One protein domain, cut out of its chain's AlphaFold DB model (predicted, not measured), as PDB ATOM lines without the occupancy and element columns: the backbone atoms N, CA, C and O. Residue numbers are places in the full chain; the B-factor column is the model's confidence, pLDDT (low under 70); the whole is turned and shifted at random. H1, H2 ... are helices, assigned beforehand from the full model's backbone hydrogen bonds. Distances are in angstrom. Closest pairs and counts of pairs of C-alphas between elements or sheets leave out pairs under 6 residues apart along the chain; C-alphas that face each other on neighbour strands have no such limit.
ATOM      1  N   THR A   2     -54.838 -13.630   0.420       77.19
ATOM      2  CA  THR A   2     -55.413 -13.246  -0.873       77.19
ATOM      3  C   THR A   2     -55.944 -14.463  -1.640       77.19
ATOM      4  O   THR A   2     -55.688 -15.616  -1.281       77.19
ATOM      5  N   SER A   3     -56.689 -14.216  -2.717       68.06
ATOM      6  CA  SER A   3     -57.105 -15.241  -3.686       68.06
ATOM      7  C   SER A   3     -55.900 -15.997  -4.253       68.06
ATOM      8  O   SER A   3     -55.962 -17.209  -4.440       68.06
ATOM      9  N   LEU A   4     -54.798 -15.274  -4.472       67.12
ATOM     10  CA  LEU A   4     -53.540 -15.798  -4.988       67.12
ATOM     11  C   LEU A   4     -52.902 -16.779  -3.992       67.12
ATOM     12  O   LEU A   4     -52.544 -17.890  -4.377       67.12
ATOM     13  N   ASP A   5     -52.868 -16.423  -2.703       72.00
ATOM     14  CA  ASP A   5     -52.308 -17.278  -1.641       72.00
ATOM     15  C   ASP A   5     -53.034 -18.628  -1.565       72.00
ATOM     16  O   ASP A   5     -52.409 -19.681  -1.451       72.00
ATOM     17  N   ARG A   6     -54.369 -18.616  -1.677       74.25
ATOM     18  CA  ARG A   6     -55.186 -19.842  -1.648       74.25
ATOM     19  C   ARG A   6     -54.934 -20.733  -2.860       74.25
ATOM     20  O   ARG A   6     -54.968 -21.955  -2.739       74.25
ATOM     21  N   ILE A   7     -54.706 -20.133  -4.026       68.62
ATOM     22  CA  ILE A   7     -54.415 -20.870  -5.257       68.62
ATOM     23  C   ILE A   7     -53.035 -21.523  -5.168       68.62
ATOM     24  O   ILE A   7     -52.911 -22.702  -5.495       68.62
ATOM     25  N   TYR A   8     -52.033 -20.805  -4.654       69.44
ATOM     26  CA  TYR A   8     -50.713 -21.374  -4.378       69.44
ATOM     27  C   TYR A   8     -50.775 -22.514  -3.355       69.44
ATOM     28  O   TYR A   8     -50.205 -23.573  -3.591       69.44
ATOM     29  N   GLN A   9     -51.520 -22.353  -2.257       73.31
ATOM     30  CA  GLN A   9     -51.674 -23.404  -1.238       73.31
ATOM     31  C   GLN A   9     -52.377 -24.665  -1.765       73.31
ATOM     32  O   GLN A   9     -52.107 -25.768  -1.294       73.31
ATOM     33  N   ARG A  10     -53.291 -24.516  -2.731       72.25
ATOM     34  CA  ARG A  10     -54.064 -25.630  -3.301       72.25
ATOM     35  C   ARG A  10     -53.318 -26.385  -4.404       72.25
ATOM     36  O   ARG A  10     -53.657 -27.536  -4.671       72.25
ATOM     37  N   ASN A  11     -52.336 -25.753  -5.045       71.75
ATOM     38  CA  ASN A  11     -51.586 -26.328  -6.156       71.75
ATOM     39  C   ASN A  11     -50.177 -26.709  -5.711       71.75
ATOM     40  O   ASN A  11     -49.274 -25.880  -5.665       71.75
ATOM     41  N   LEU A  12     -49.992 -27.997  -5.433       69.50
ATOM     42  CA  LEU A  12     -48.713 -28.553  -4.991       69.50
ATOM     43  C   LEU A  12     -47.753 -28.819  -6.162       69.50
ATOM     44  O   LEU A  12     -46.569 -29.053  -5.931       69.50
ATOM     45  N   SER A  13     -48.245 -28.795  -7.407       85.38
ATOM     46  CA  SER A  13     -47.429 -28.966  -8.614       85.38
ATOM     47  C   SER A  13     -47.950 -28.153  -9.809       85.38
ATOM     48  O   SER A  13     -49.153 -27.861  -9.880       85.38
ATOM     49  N   PRO A  14     -47.089 -27.838 -10.797       89.75
ATOM     50  CA  PRO A  14     -47.511 -27.144 -12.014       89.75
ATOM     51  C   PRO A  14     -48.617 -27.871 -12.782       89.75
ATOM     52  O   PRO A  14     -49.543 -27.253 -13.304       89.75
ATOM     53  N   THR A  15     -48.565 -29.206 -12.815       91.62
ATOM     54  CA  THR A  15     -49.568 -30.041 -13.487       91.62
ATOM     55  C   THR A  15     -50.961 -29.850 -12.890       91.62
ATOM     56  O   THR A  15     -51.944 -29.795 -13.633       91.62
ATOM     57  N   GLN A  16     -51.057 -29.718 -11.561       89.50
ATOM     58  CA  GLN A  16     -52.324 -29.431 -10.886       89.50
ATOM     59  C   GLN A  16     -52.841 -28.039 -11.257       89.50
ATOM     60  O   GLN A  16     -54.003 -27.911 -11.646       89.50
ATOM     61  N   ALA A  17     -51.977 -27.021 -11.235       91.69
ATOM     62  CA  ALA A  17     -52.348 -25.666 -11.636       91.69
ATOM     63  C   ALA A  17     -52.859 -25.619 -13.091       91.69
ATOM     64  O   ALA A  17     -53.960 -25.121 -13.336       91.69
ATOM     65  N   ARG A  18     -52.168 -26.271 -14.039       94.44
ATOM     66  CA  ARG A  18     -52.630 -26.409 -15.438       94.44
ATOM     67  C   ARG A  18     -53.959 -27.149 -15.565       94.44
ATOM     68  O   ARG A  18     -54.766 -26.837 -16.439       94.44
ATOM     69  N   HIS A  19     -54.199 -28.160 -14.729       93.94
ATOM     70  CA  HIS A  19     -55.479 -28.862 -14.718       93.94
ATOM     71  C   HIS A  19     -56.627 -27.927 -14.317       93.94
ATOM     72  O   HIS A  19     -57.648 -27.902 -15.005       93.94
ATOM     73  N   TYR A  20     -56.444 -27.121 -13.271       91.88
ATOM     74  CA  TYR A  20     -57.451 -26.144 -12.858       91.88
ATOM     75  C   TYR A  20     -57.626 -25.001 -13.862       91.88
ATOM     76  O   TYR A  20     -58.763 -24.593 -14.089       91.88
ATOM     77  N   ALA A  21     -56.558 -24.561 -14.536       94.38
ATOM     78  CA  ALA A  21     -56.666 -23.601 -15.634       94.38
ATOM     79  C   ALA A  21     -57.628 -24.105 -16.724       94.38
ATOM     80  O   ALA A  21     -58.595 -23.424 -17.063       94.38
ATOM     81  N   ARG A  22     -57.459 -25.361 -17.167       96.06
ATOM     82  CA  ARG A  22     -58.359 -26.006 -18.143       96.06
ATOM     83  C   ARG A  22     -59.804 -26.126 -17.652       96.06
ATOM     84  O   ARG A  22     -60.733 -26.035 -18.451       96.06
ATOM     85  N   LEU A  23     -60.020 -26.353 -16.354       95.94
ATOM     86  CA  LEU A  23     -61.370 -26.357 -15.777       95.94
ATOM     87  C   LEU A  23     -62.002 -24.959 -15.812       95.94
ATOM     88  O   LEU A  23     -63.182 -24.835 -16.130       95.94
ATOM     89  N   CYS A  24     -61.231 -23.910 -15.525       94.38
ATOM     90  CA  CYS A  24     -61.699 -22.530 -15.627       94.38
ATOM     91  C   CYS A  24     -62.034 -22.140 -17.075       94.38
ATOM     92  O   CYS A  24     -63.087 -21.546 -17.297       94.38
ATOM     93  N   GLU A  25     -61.210 -22.539 -18.051       95.69
ATOM     94  CA  GLU A  25     -61.473 -22.335 -19.486       95.69
ATOM     95  C   GLU A  25     -62.790 -22.988 -19.920       95.69
ATOM     96  O   GLU A  25     -63.628 -22.337 -20.543       95.69
ATOM     97  N   ARG A  26     -63.010 -24.252 -19.528       96.88
ATOM     98  CA  ARG A  26     -64.254 -24.987 -19.819       96.88
ATOM     99  C   ARG A  26     -65.498 -24.326 -19.229       96.88
ATOM    100  O   ARG A  26     -66.574 -24.463 -19.793       96.88
ATOM    101  N   ASN A  27     -65.343 -23.609 -18.118       96.12
ATOM    102  CA  ASN A  27     -66.422 -22.888 -17.447       96.12
ATOM    103  C   ASN A  27     -66.512 -21.411 -17.873       96.12
ATOM    104  O   ASN A  27     -67.181 -20.630 -17.200       96.12
ATOM    105  N   HIS A  28     -65.817 -21.007 -18.944       95.75
ATOM    106  CA  HIS A  28     -65.751 -19.625 -19.438       95.75
ATOM    107  C   HIS A  28     -65.254 -18.595 -18.406       95.75
ATOM    108  O   HIS A  28     -65.469 -17.393 -18.556       95.75
ATOM    109  N   ASN A  29     -64.542 -19.042 -17.370       95.38
ATOM    110  CA  ASN A  29     -63.902 -18.172 -16.390       95.38
ATOM    111  C   ASN A  29     -62.475 -17.842 -16.849       95.38
ATOM    112  O   ASN A  29     -61.498 -18.428 -16.377       95.38
ATOM    113  N   THR A  30     -62.364 -16.904 -17.788       93.56
ATOM    114  CA  THR A  30     -61.091 -16.502 -18.410       93.56
ATOM    115  C   THR A  30     -60.099 -15.921 -17.402       93.56
ATOM    116  O   THR A  30     -58.922 -16.269 -17.430       93.56
ATOM    117  N   PHE A  31     -60.571 -15.100 -16.462       92.75
ATOM    118  CA  PHE A  31     -59.724 -14.510 -15.423       92.75
ATOM    119  C   PHE A  31     -59.145 -15.573 -14.480       92.75
ATOM    120  O   PHE A  31     -57.948 -15.578 -14.203       92.75
ATOM    121  N   GLY A  32     -59.977 -16.516 -14.024       90.00
ATOM    122  CA  GLY A  32     -59.514 -17.635 -13.204       90.00
ATOM    123  C   GLY A  32     -58.518 -18.523 -13.946       90.00
ATOM    124  O   GLY A  32     -57.507 -18.917 -13.366       90.00
ATOM    125  N   ALA A  33     -58.766 -18.790 -15.232       93.25
ATOM    126  CA  ALA A  33     -57.852 -19.561 -16.069       93.25
ATOM    127  C   ALA A  33     -56.469 -18.905 -16.158       93.25
ATOM    128  O   ALA A  33     -55.471 -19.591 -15.942       93.25
ATOM    129  N   GLN A  34     -56.416 -17.587 -16.388       94.19
ATOM    130  CA  GLN A  34     -55.153 -16.848 -16.448       94.19
ATOM    131  C   GLN A  34     -54.364 -16.972 -15.142       94.19
ATOM    132  O   GLN A  34     -53.196 -17.339 -15.173       94.19
ATOM    133  N   ILE A  35     -55.014 -16.780 -13.987       92.00
ATOM    134  CA  ILE A  35     -54.330 -16.900 -12.689       92.00
ATOM    135  C   ILE A  35     -53.739 -18.305 -12.500       92.00
ATOM    136  O   ILE A  35     -52.618 -18.448 -12.014       92.00
ATOM    137  N   TYR A  36     -54.474 -19.359 -12.862       92.06
ATOM    138  CA  TYR A  36     -53.958 -20.724 -12.746       92.06
ATOM    139  C   TYR A  36     -52.806 -21.012 -13.723       92.06
ATOM    140  O   TYR A  36     -51.913 -21.783 -13.367       92.06
ATOM    141  N   HIS A  37     -52.794 -20.398 -14.911       93.69
ATOM    142  CA  HIS A  37     -51.656 -20.468 -15.836       93.69
ATOM    143  C   HIS A  37     -50.423 -19.759 -15.273       93.69
ATOM    144  O   HIS A  37     -49.357 -20.372 -15.233       93.69
ATOM    145  N   ASP A  38     -50.581 -18.544 -14.744       92.06
ATOM    146  CA  ASP A  38     -49.483 -17.778 -14.136       92.06
ATOM    147  C   ASP A  38     -48.860 -18.544 -12.956       92.06
ATOM    148  O   ASP A  38     -47.639 -18.640 -12.812       92.06
ATOM    149  N   VAL A  39     -49.701 -19.165 -12.121       89.12
ATOM    150  CA  VAL A  39     -49.246 -20.006 -11.005       89.12
ATOM    151  C   VAL A  39     -48.519 -21.254 -11.507       89.12
ATOM    152  O   VAL A  39     -47.512 -21.647 -10.921       89.12
ATOM    153  N   ALA A  40     -48.991 -21.885 -12.586       92.50
ATOM    154  CA  ALA A  40     -48.300 -23.033 -13.169       92.50
ATOM    155  C   ALA A  40     -46.901 -22.660 -13.680       92.50
ATOM    156  O   ALA A  40     -45.945 -23.392 -13.422       92.50
ATOM    157  N   GLU A  41     -46.778 -21.520 -14.364       92.69
ATOM    158  CA  GLU A  41     -45.499 -21.011 -14.860       92.69
ATOM    159  C   GLU A  41     -44.531 -20.704 -13.712       92.69
ATOM    160  O   GLU A  41     -43.377 -21.140 -13.737       92.69
ATOM    161  N   ALA A  42     -45.011 -20.037 -12.660       87.88
ATOM    162  CA  ALA A  42     -44.208 -19.740 -11.481       87.88
ATOM    163  C   ALA A  42     -43.714 -21.013 -10.770       87.88
ATOM    164  O   ALA A  42     -42.553 -21.085 -10.357       87.88
ATOM    165  N   LEU A  43     -44.564 -22.041 -10.654       85.75
ATOM    166  CA  LEU A  43     -44.174 -23.330 -10.077       85.75
ATOM    167  C   LEU A  43     -43.129 -24.051 -10.951       85.75
ATOM    168  O   LEU A  43     -42.158 -24.573 -10.404       85.75
ATOM    169  N   GLU A  44     -43.263 -24.032 -12.283       90.06
ATOM    170  CA  GLU A  44     -42.261 -24.599 -13.206       90.06
ATOM    171  C   GLU A  44     -40.919 -23.870 -13.120       90.06
ATOM    172  O   GLU A  44     -39.861 -24.504 -13.084       90.06
ATOM    173  N   ALA A  45     -40.943 -22.538 -13.055       86.56
ATOM    174  CA  ALA A  45     -39.740 -21.738 -12.872       86.56
ATOM    175  C   ALA A  45     -39.051 -22.079 -11.543       86.56
ATOM    176  O   ALA A  45     -37.841 -22.319 -11.518       86.56
ATOM    177  N   ALA A  46     -39.819 -22.191 -10.457       81.88
ATOM    178  CA  ALA A  46     -39.294 -22.591  -9.156       81.88
ATOM    179  C   ALA A  46     -38.679 -24.000  -9.189       81.88
ATOM    180  O   ALA A  46     -37.601 -24.209  -8.633       81.88
ATOM    181  N   GLU A  47     -39.313 -24.968  -9.858       83.75
ATOM    182  CA  GLU A  47     -38.761 -26.319 -10.032       83.75
ATOM    183  C   GLU A  47     -37.438 -26.309 -10.810       83.75
ATOM    184  O   GLU A  47     -36.477 -26.952 -10.379       83.75
ATOM    185  N   ARG A  48     -37.346 -25.532 -11.899       84.44
ATOM    186  CA  ARG A  48     -36.105 -25.373 -12.678       84.44
ATOM    187  C   ARG A  48     -34.989 -24.737 -11.856       84.44
ATOM    188  O   ARG A  48     -33.866 -25.237 -11.883       84.44
ATOM    189  N   ILE A  49     -35.294 -23.683 -11.098       79.31
ATOM    190  CA  ILE A  49     -34.326 -23.019 -10.212       79.31
ATOM    191  C   ILE A  49     -33.814 -24.005  -9.160       79.31
ATOM    192  O   ILE A  49     -32.604 -24.145  -8.988       79.31
ATOM    193  N   ARG A  50     -34.712 -24.755  -8.506       74.00
ATOM    194  CA  ARG A  50     -34.320 -25.786  -7.530       74.00
ATOM    195  C   ARG A  50     -33.440 -26.858  -8.169       74.00
ATOM    196  O   ARG A  50     -32.441 -27.250  -7.576       74.00
ATOM    197  N   ALA A  51     -33.779 -27.334  -9.367       78.19
ATOM    198  CA  ALA A  51     -32.974 -28.328 -10.077       78.19
ATOM    199  C   ALA A  51     -31.568 -27.799 -10.414       78.19
ATOM    200  O   ALA A  51     -30.583 -28.488 -10.153       78.19
ATOM    201  N   ALA A  52     -31.467 -26.565 -10.915       76.88
ATOM    202  CA  ALA A  52     -30.189 -25.914 -11.202       76.88
ATOM    203  C   ALA A  52     -29.333 -25.742  -9.934       76.88
ATOM    204  O   ALA A  52     -28.159 -26.105  -9.926       76.88
ATOM    205  N   MET A  53     -29.941 -25.286  -8.834       70.38
ATOM    206  CA  MET A  53     -29.258 -25.148  -7.545       70.38
ATOM    207  C   MET A  53     -28.768 -26.494  -6.990       70.38
ATOM    208  O   MET A  53     -27.666 -26.562  -6.449       70.38
ATOM    209  N   ARG A  54     -29.538 -27.585  -7.152       68.62
ATOM    210  CA  ARG A  54     -29.085 -28.941  -6.772       68.62
ATOM    211  C   ARG A  54     -27.836 -29.359  -7.545       68.62
ATOM    212  O   ARG A  54     -26.910 -29.877  -6.934       68.62
ATOM    213  N   LEU A  55     -27.808 -29.128  -8.860       72.75
ATOM    214  CA  LEU A  55     -26.667 -29.484  -9.715       72.75
ATOM    215  C   LEU A  55     -25.386 -28.730  -9.334       72.75
ATOM    216  O   LEU A  55     -24.296 -29.269  -9.472       72.75
ATOM    217  N   GLN A  56     -25.525 -27.504  -8.835       71.06
ATOM    218  CA  GLN A  56     -24.408 -26.657  -8.417       71.06
ATOM    219  C   GLN A  56     -23.976 -26.884  -6.956       71.06
ATOM    220  O   GLN A  56     -23.064 -26.221  -6.479       71.06
ATOM    221  N   GLY A  57     -24.612 -27.814  -6.228       65.81
ATOM    222  CA  GLY A  57     -24.268 -28.102  -4.830       65.81
ATOM    223  C   GLY A  57     -24.753 -27.048  -3.825       65.81
ATOM    224  O   GLY A  57     -24.366 -27.089  -2.659       65.81
ATOM    225  N   TYR A  58     -25.646 -26.146  -4.238       66.50
ATOM    226  CA  TYR A  58     -26.214 -25.058  -3.432       66.50
ATOM    227  C   TYR A  58     -27.343 -25.530  -2.491       66.50
ATOM    228  O   TYR A  58     -28.422 -24.933  -2.381       66.50
ATOM    229  N   LEU A  59     -27.109 -26.650  -1.803       67.31
ATOM    230  CA  LEU A  59     -28.005 -27.210  -0.792       67.31
ATOM    231  C   LEU A  59     -27.722 -26.574   0.574       67.31
ATOM    232  O   LEU A  59     -26.577 -26.465   1.011       67.31
ATOM    233  N   CYS A  60     -28.775 -26.162   1.277       70.00
ATOM    234  CA  CYS A  60     -28.662 -25.709   2.655       70.00
ATOM    235  C   CYS A  60     -28.266 -26.899   3.549       70.00
ATOM    236  O   CYS A  60     -28.998 -27.890   3.575       70.00
ATOM    237  N   PRO A  61     -27.173 -26.808   4.328       64.38
ATOM    238  CA  PRO A  61     -26.749 -27.893   5.216       64.38
ATOM    239  C   PRO A  61     -27.694 -28.095   6.411       64.38
ATOM    240  O   PRO A  61     -27.652 -29.141   7.046       64.38
ATOM    241  N   THR A  62     -28.545 -27.111   6.722       68.44
ATOM    242  CA  THR A  62     -29.446 -27.134   7.883       68.44
ATOM    243  C   THR A  62     -30.788 -27.793   7.573       68.44
ATOM    244  O   THR A  62     -31.234 -28.653   8.320       68.44
ATOM    245  N   CYS A  63     -31.447 -27.404   6.476       71.19
ATOM    246  CA  CYS A  63     -32.769 -27.933   6.111       71.19
ATOM    247  C   CYS A  63     -32.760 -28.834   4.867       71.19
ATOM    248  O   CYS A  63     -33.811 -29.318   4.458       71.19
ATOM    249  N   GLY A  64     -31.607 -29.020   4.215       62.16
ATOM    250  CA  GLY A  64     -31.499 -29.773   2.962       62.16
ATOM    251  C   GLY A  64     -32.167 -29.098   1.756       62.16
ATOM    252  O   GLY A  64     -32.232 -29.690   0.680       62.16
ATOM    253  N   ASN A  65     -32.677 -27.872   1.910       64.31
ATOM    254  CA  ASN A  65     -33.403 -27.154   0.864       64.31
ATOM    255  C   ASN A  65     -32.451 -26.287   0.018       64.31
ATOM    256  O   ASN A  65     -31.431 -25.807   0.510       64.31
ATOM    257  N   THR A  66     -32.750 -26.072  -1.263       59.50
ATOM    258  CA  THR A  66     -31.869 -25.332  -2.190       59.50
ATOM    259  C   THR A  66     -32.017 -23.826  -2.025       59.50
ATOM    260  O   THR A  66     -32.771 -23.189  -2.758       59.50
ATOM    261  N   GLY A  67     -31.362 -23.262  -1.016       54.22
ATOM    262  CA  GLY A  67     -31.449 -21.830  -0.728       54.22
ATOM    263  C   GLY A  67     -30.121 -21.162  -0.410       54.22
ATOM    264  O   GLY A  67     -30.144 -19.999  -0.031       54.22
ATOM    265  N   ARG A  68     -28.986 -21.861  -0.521       52.38
ATOM    266  CA  ARG A  68     -27.677 -21.248  -0.276       52.38
ATOM    267  C   ARG A  68     -27.101 -20.780  -1.607       52.38
ATOM    268  O   ARG A  68     -26.566 -21.601  -2.325       52.38
ATOM    269  N   LEU A  69     -27.203 -19.497  -1.932       55.03
ATOM    270  CA  LEU A  69     -26.192 -18.846  -2.776       55.03
ATOM    271  C   LEU A  69     -25.075 -18.406  -1.822       55.03
ATOM    272  O   LEU A  69     -25.388 -18.110  -0.672       55.03
ATOM    273  N   ASP A  70     -23.807 -18.427  -2.232       54.97
ATOM    274  CA  ASP A  70     -22.649 -18.341  -1.320       54.97
ATOM    275  C   ASP A  70     -22.756 -17.247  -0.234       54.97
ATOM    276  O   ASP A  70     -22.433 -17.519   0.926       54.97
ATOM    277  N   ASP A  71     -23.341 -16.091  -0.573       59.91
ATOM    278  CA  ASP A  71     -23.518 -14.931   0.314       59.91
ATOM    279  C   ASP A  71     -24.972 -14.666   0.773       59.91
ATOM    280  O   ASP A  71     -25.240 -13.667   1.443       59.91
ATOM    281  N   ILE A  72     -25.938 -15.524   0.425       59.88
ATOM    282  CA  ILE A  72     -27.362 -15.334   0.756       59.88
ATOM    283  C   ILE A  72     -27.827 -16.442   1.714       59.88
ATOM    284  O   ILE A  72     -27.750 -17.628   1.370       59.88
ATOM    285  N   PRO A  73     -28.343 -16.097   2.912       58.84
ATOM    286  CA  PRO A  73     -28.863 -17.084   3.846       58.84
ATOM    287  C   PRO A  73     -30.068 -17.814   3.248       58.84
ATOM    288  O   PRO A  73     -30.851 -17.252   2.483       58.84
ATOM    289  N   CYS A  74     -30.235 -19.087   3.614       70.56
ATOM    290  CA  CYS A  74     -31.332 -19.899   3.101       70.56
ATOM    291  C   CYS A  74     -32.678 -19.243   3.420       70.56
ATOM    292  O   CYS A  74     -33.056 -19.172   4.584       70.56
ATOM    293  N   PHE A  75     -33.425 -18.841   2.390       66.00
ATOM    294  CA  PHE A  75     -34.738 -18.195   2.536       66.00
ATOM    295  C   PHE A  75     -35.742 -19.022   3.359       66.00
ATOM    296  O   PHE A  75     -36.699 -18.471   3.885       66.00
ATOM    297  N   HIS A  76     -35.539 -20.341   3.457       64.62
ATOM    298  CA  HIS A  76     -36.376 -21.235   4.252       64.62
ATOM    299  C   HIS A  76     -35.958 -21.315   5.728       64.62
ATOM    300  O   HIS A  76     -36.802 -21.578   6.571       64.62
ATOM    301  N   CYS A  77     -34.675 -21.113   6.044       65.56
ATOM    302  CA  CYS A  77     -34.174 -21.091   7.426       65.56
ATOM    303  C   CYS A  77     -34.095 -19.679   8.017       65.56
ATOM    304  O   CYS A  77     -33.975 -19.541   9.227       65.56
ATOM    305  N   ALA A  78     -34.062 -18.654   7.164       63.06
ATOM    306  CA  ALA A  78     -33.997 -17.251   7.559       63.06
ATOM    307  C   ALA A  78     -35.385 -16.615   7.762       63.06
ATOM    308  O   ALA A  78     -35.454 -15.490   8.252       63.06
ATOM    309  N   ALA A  79     -36.452 -17.309   7.350       53.50
ATOM    310  CA  ALA A  79     -37.843 -16.967   7.642       53.50
ATOM    311  C   ALA A  79     -38.269 -17.585   8.978       53.50
ATOM    312  O   ALA A  79     -39.018 -16.905   9.713       53.50
TER     313      ALA A  79
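What this domain is: This is residues 2 to 79 of the 79 residues of an uncharacterized protein of Meiothermus silvanus (strain ATCC 700542 / DSM 9946 / VI-R2) (UniProt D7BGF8). A helical hairpin with unequal arms: the long helix H3 makes the longest axis, and the shorter H2 runs side by side with the first part of H3 in the opposite direction. The short helix H1 packs steeply on H3 at residues 35 to 39, while residues 56 to 79, with no named element, form a loose looped tail at the other end of H3. The printed part has 78 residues with three named helices, in the order H1, H2, H3, and no named strand; the class is all helix, with 47 residues in the helices. The whole is loose, with a radius of gyration of the C-alphas of 15.5 A, and elongated, spanning 47 by 25 by 16 A.

Where its parts are: H3 is the longest helix, residues 30 to 55, and measures 37.8 A from C-alpha 30 at (-61.091, -16.502, -18.410) to C-alpha 55 at (-26.667, -29.484, -9.715). H2 takes residues 14 to 26 and measures 18.6 A from first to last C-alpha. H1 takes residues 3 to 10 and measures 10.8 A, beginning with C-alpha 3 at (-57.105, -15.241, -3.686). After H3, residues 56 to 79 lead to C-alpha 79 at (-37.843, -16.967, 7.642).

How they stand to each other: H3 and H2 touch, with 28 pairs of C-alphas within 8 A. Their closest C-alphas are those of Ala 21 and Ala 33, 4.2 A apart. They run opposite ways at a shallow tilt of 12 degrees and form a helical hairpin. H3 touches H1 with residues 35 to 39 alone, in 4 pairs of C-alphas within 8 A. The closest C-alphas of H1 and H3 are those of Tyr 8 and Val 39, 6.9 A apart. These two helices run the same way at a steep tilt of 54 degrees. H1 and H2 are near each other, with 5 pairs of C-alphas within 10 A; their closest C-alphas are 8.2 A apart. In H1, H2 and H3 every pair of O i and N i+4 is within hydrogen-bond range.

The domain as a whole: The two C-alphas farthest apart are those of Asn 27 and Asp 71, at 47.1 A, and the first and last printed C-alphas, those of Thr 2 and Ala 79, are 19.9 A apart. The printed part has no cut, and Ala 79 is the chain's last residue. The links from H1 to H2 and from H2 to H3 are tight, with 3 residues each. The C-alphas of residues 56 to 79 lie 13 to 23 A from the mean of all C-alphas. The mean pLDDT of the printed part is 78.3, and 26 residues are under 70, among them residues 64 to 73 and 75 to 79; the mean is 94 in H2, 86 in H3 and 71 in H1.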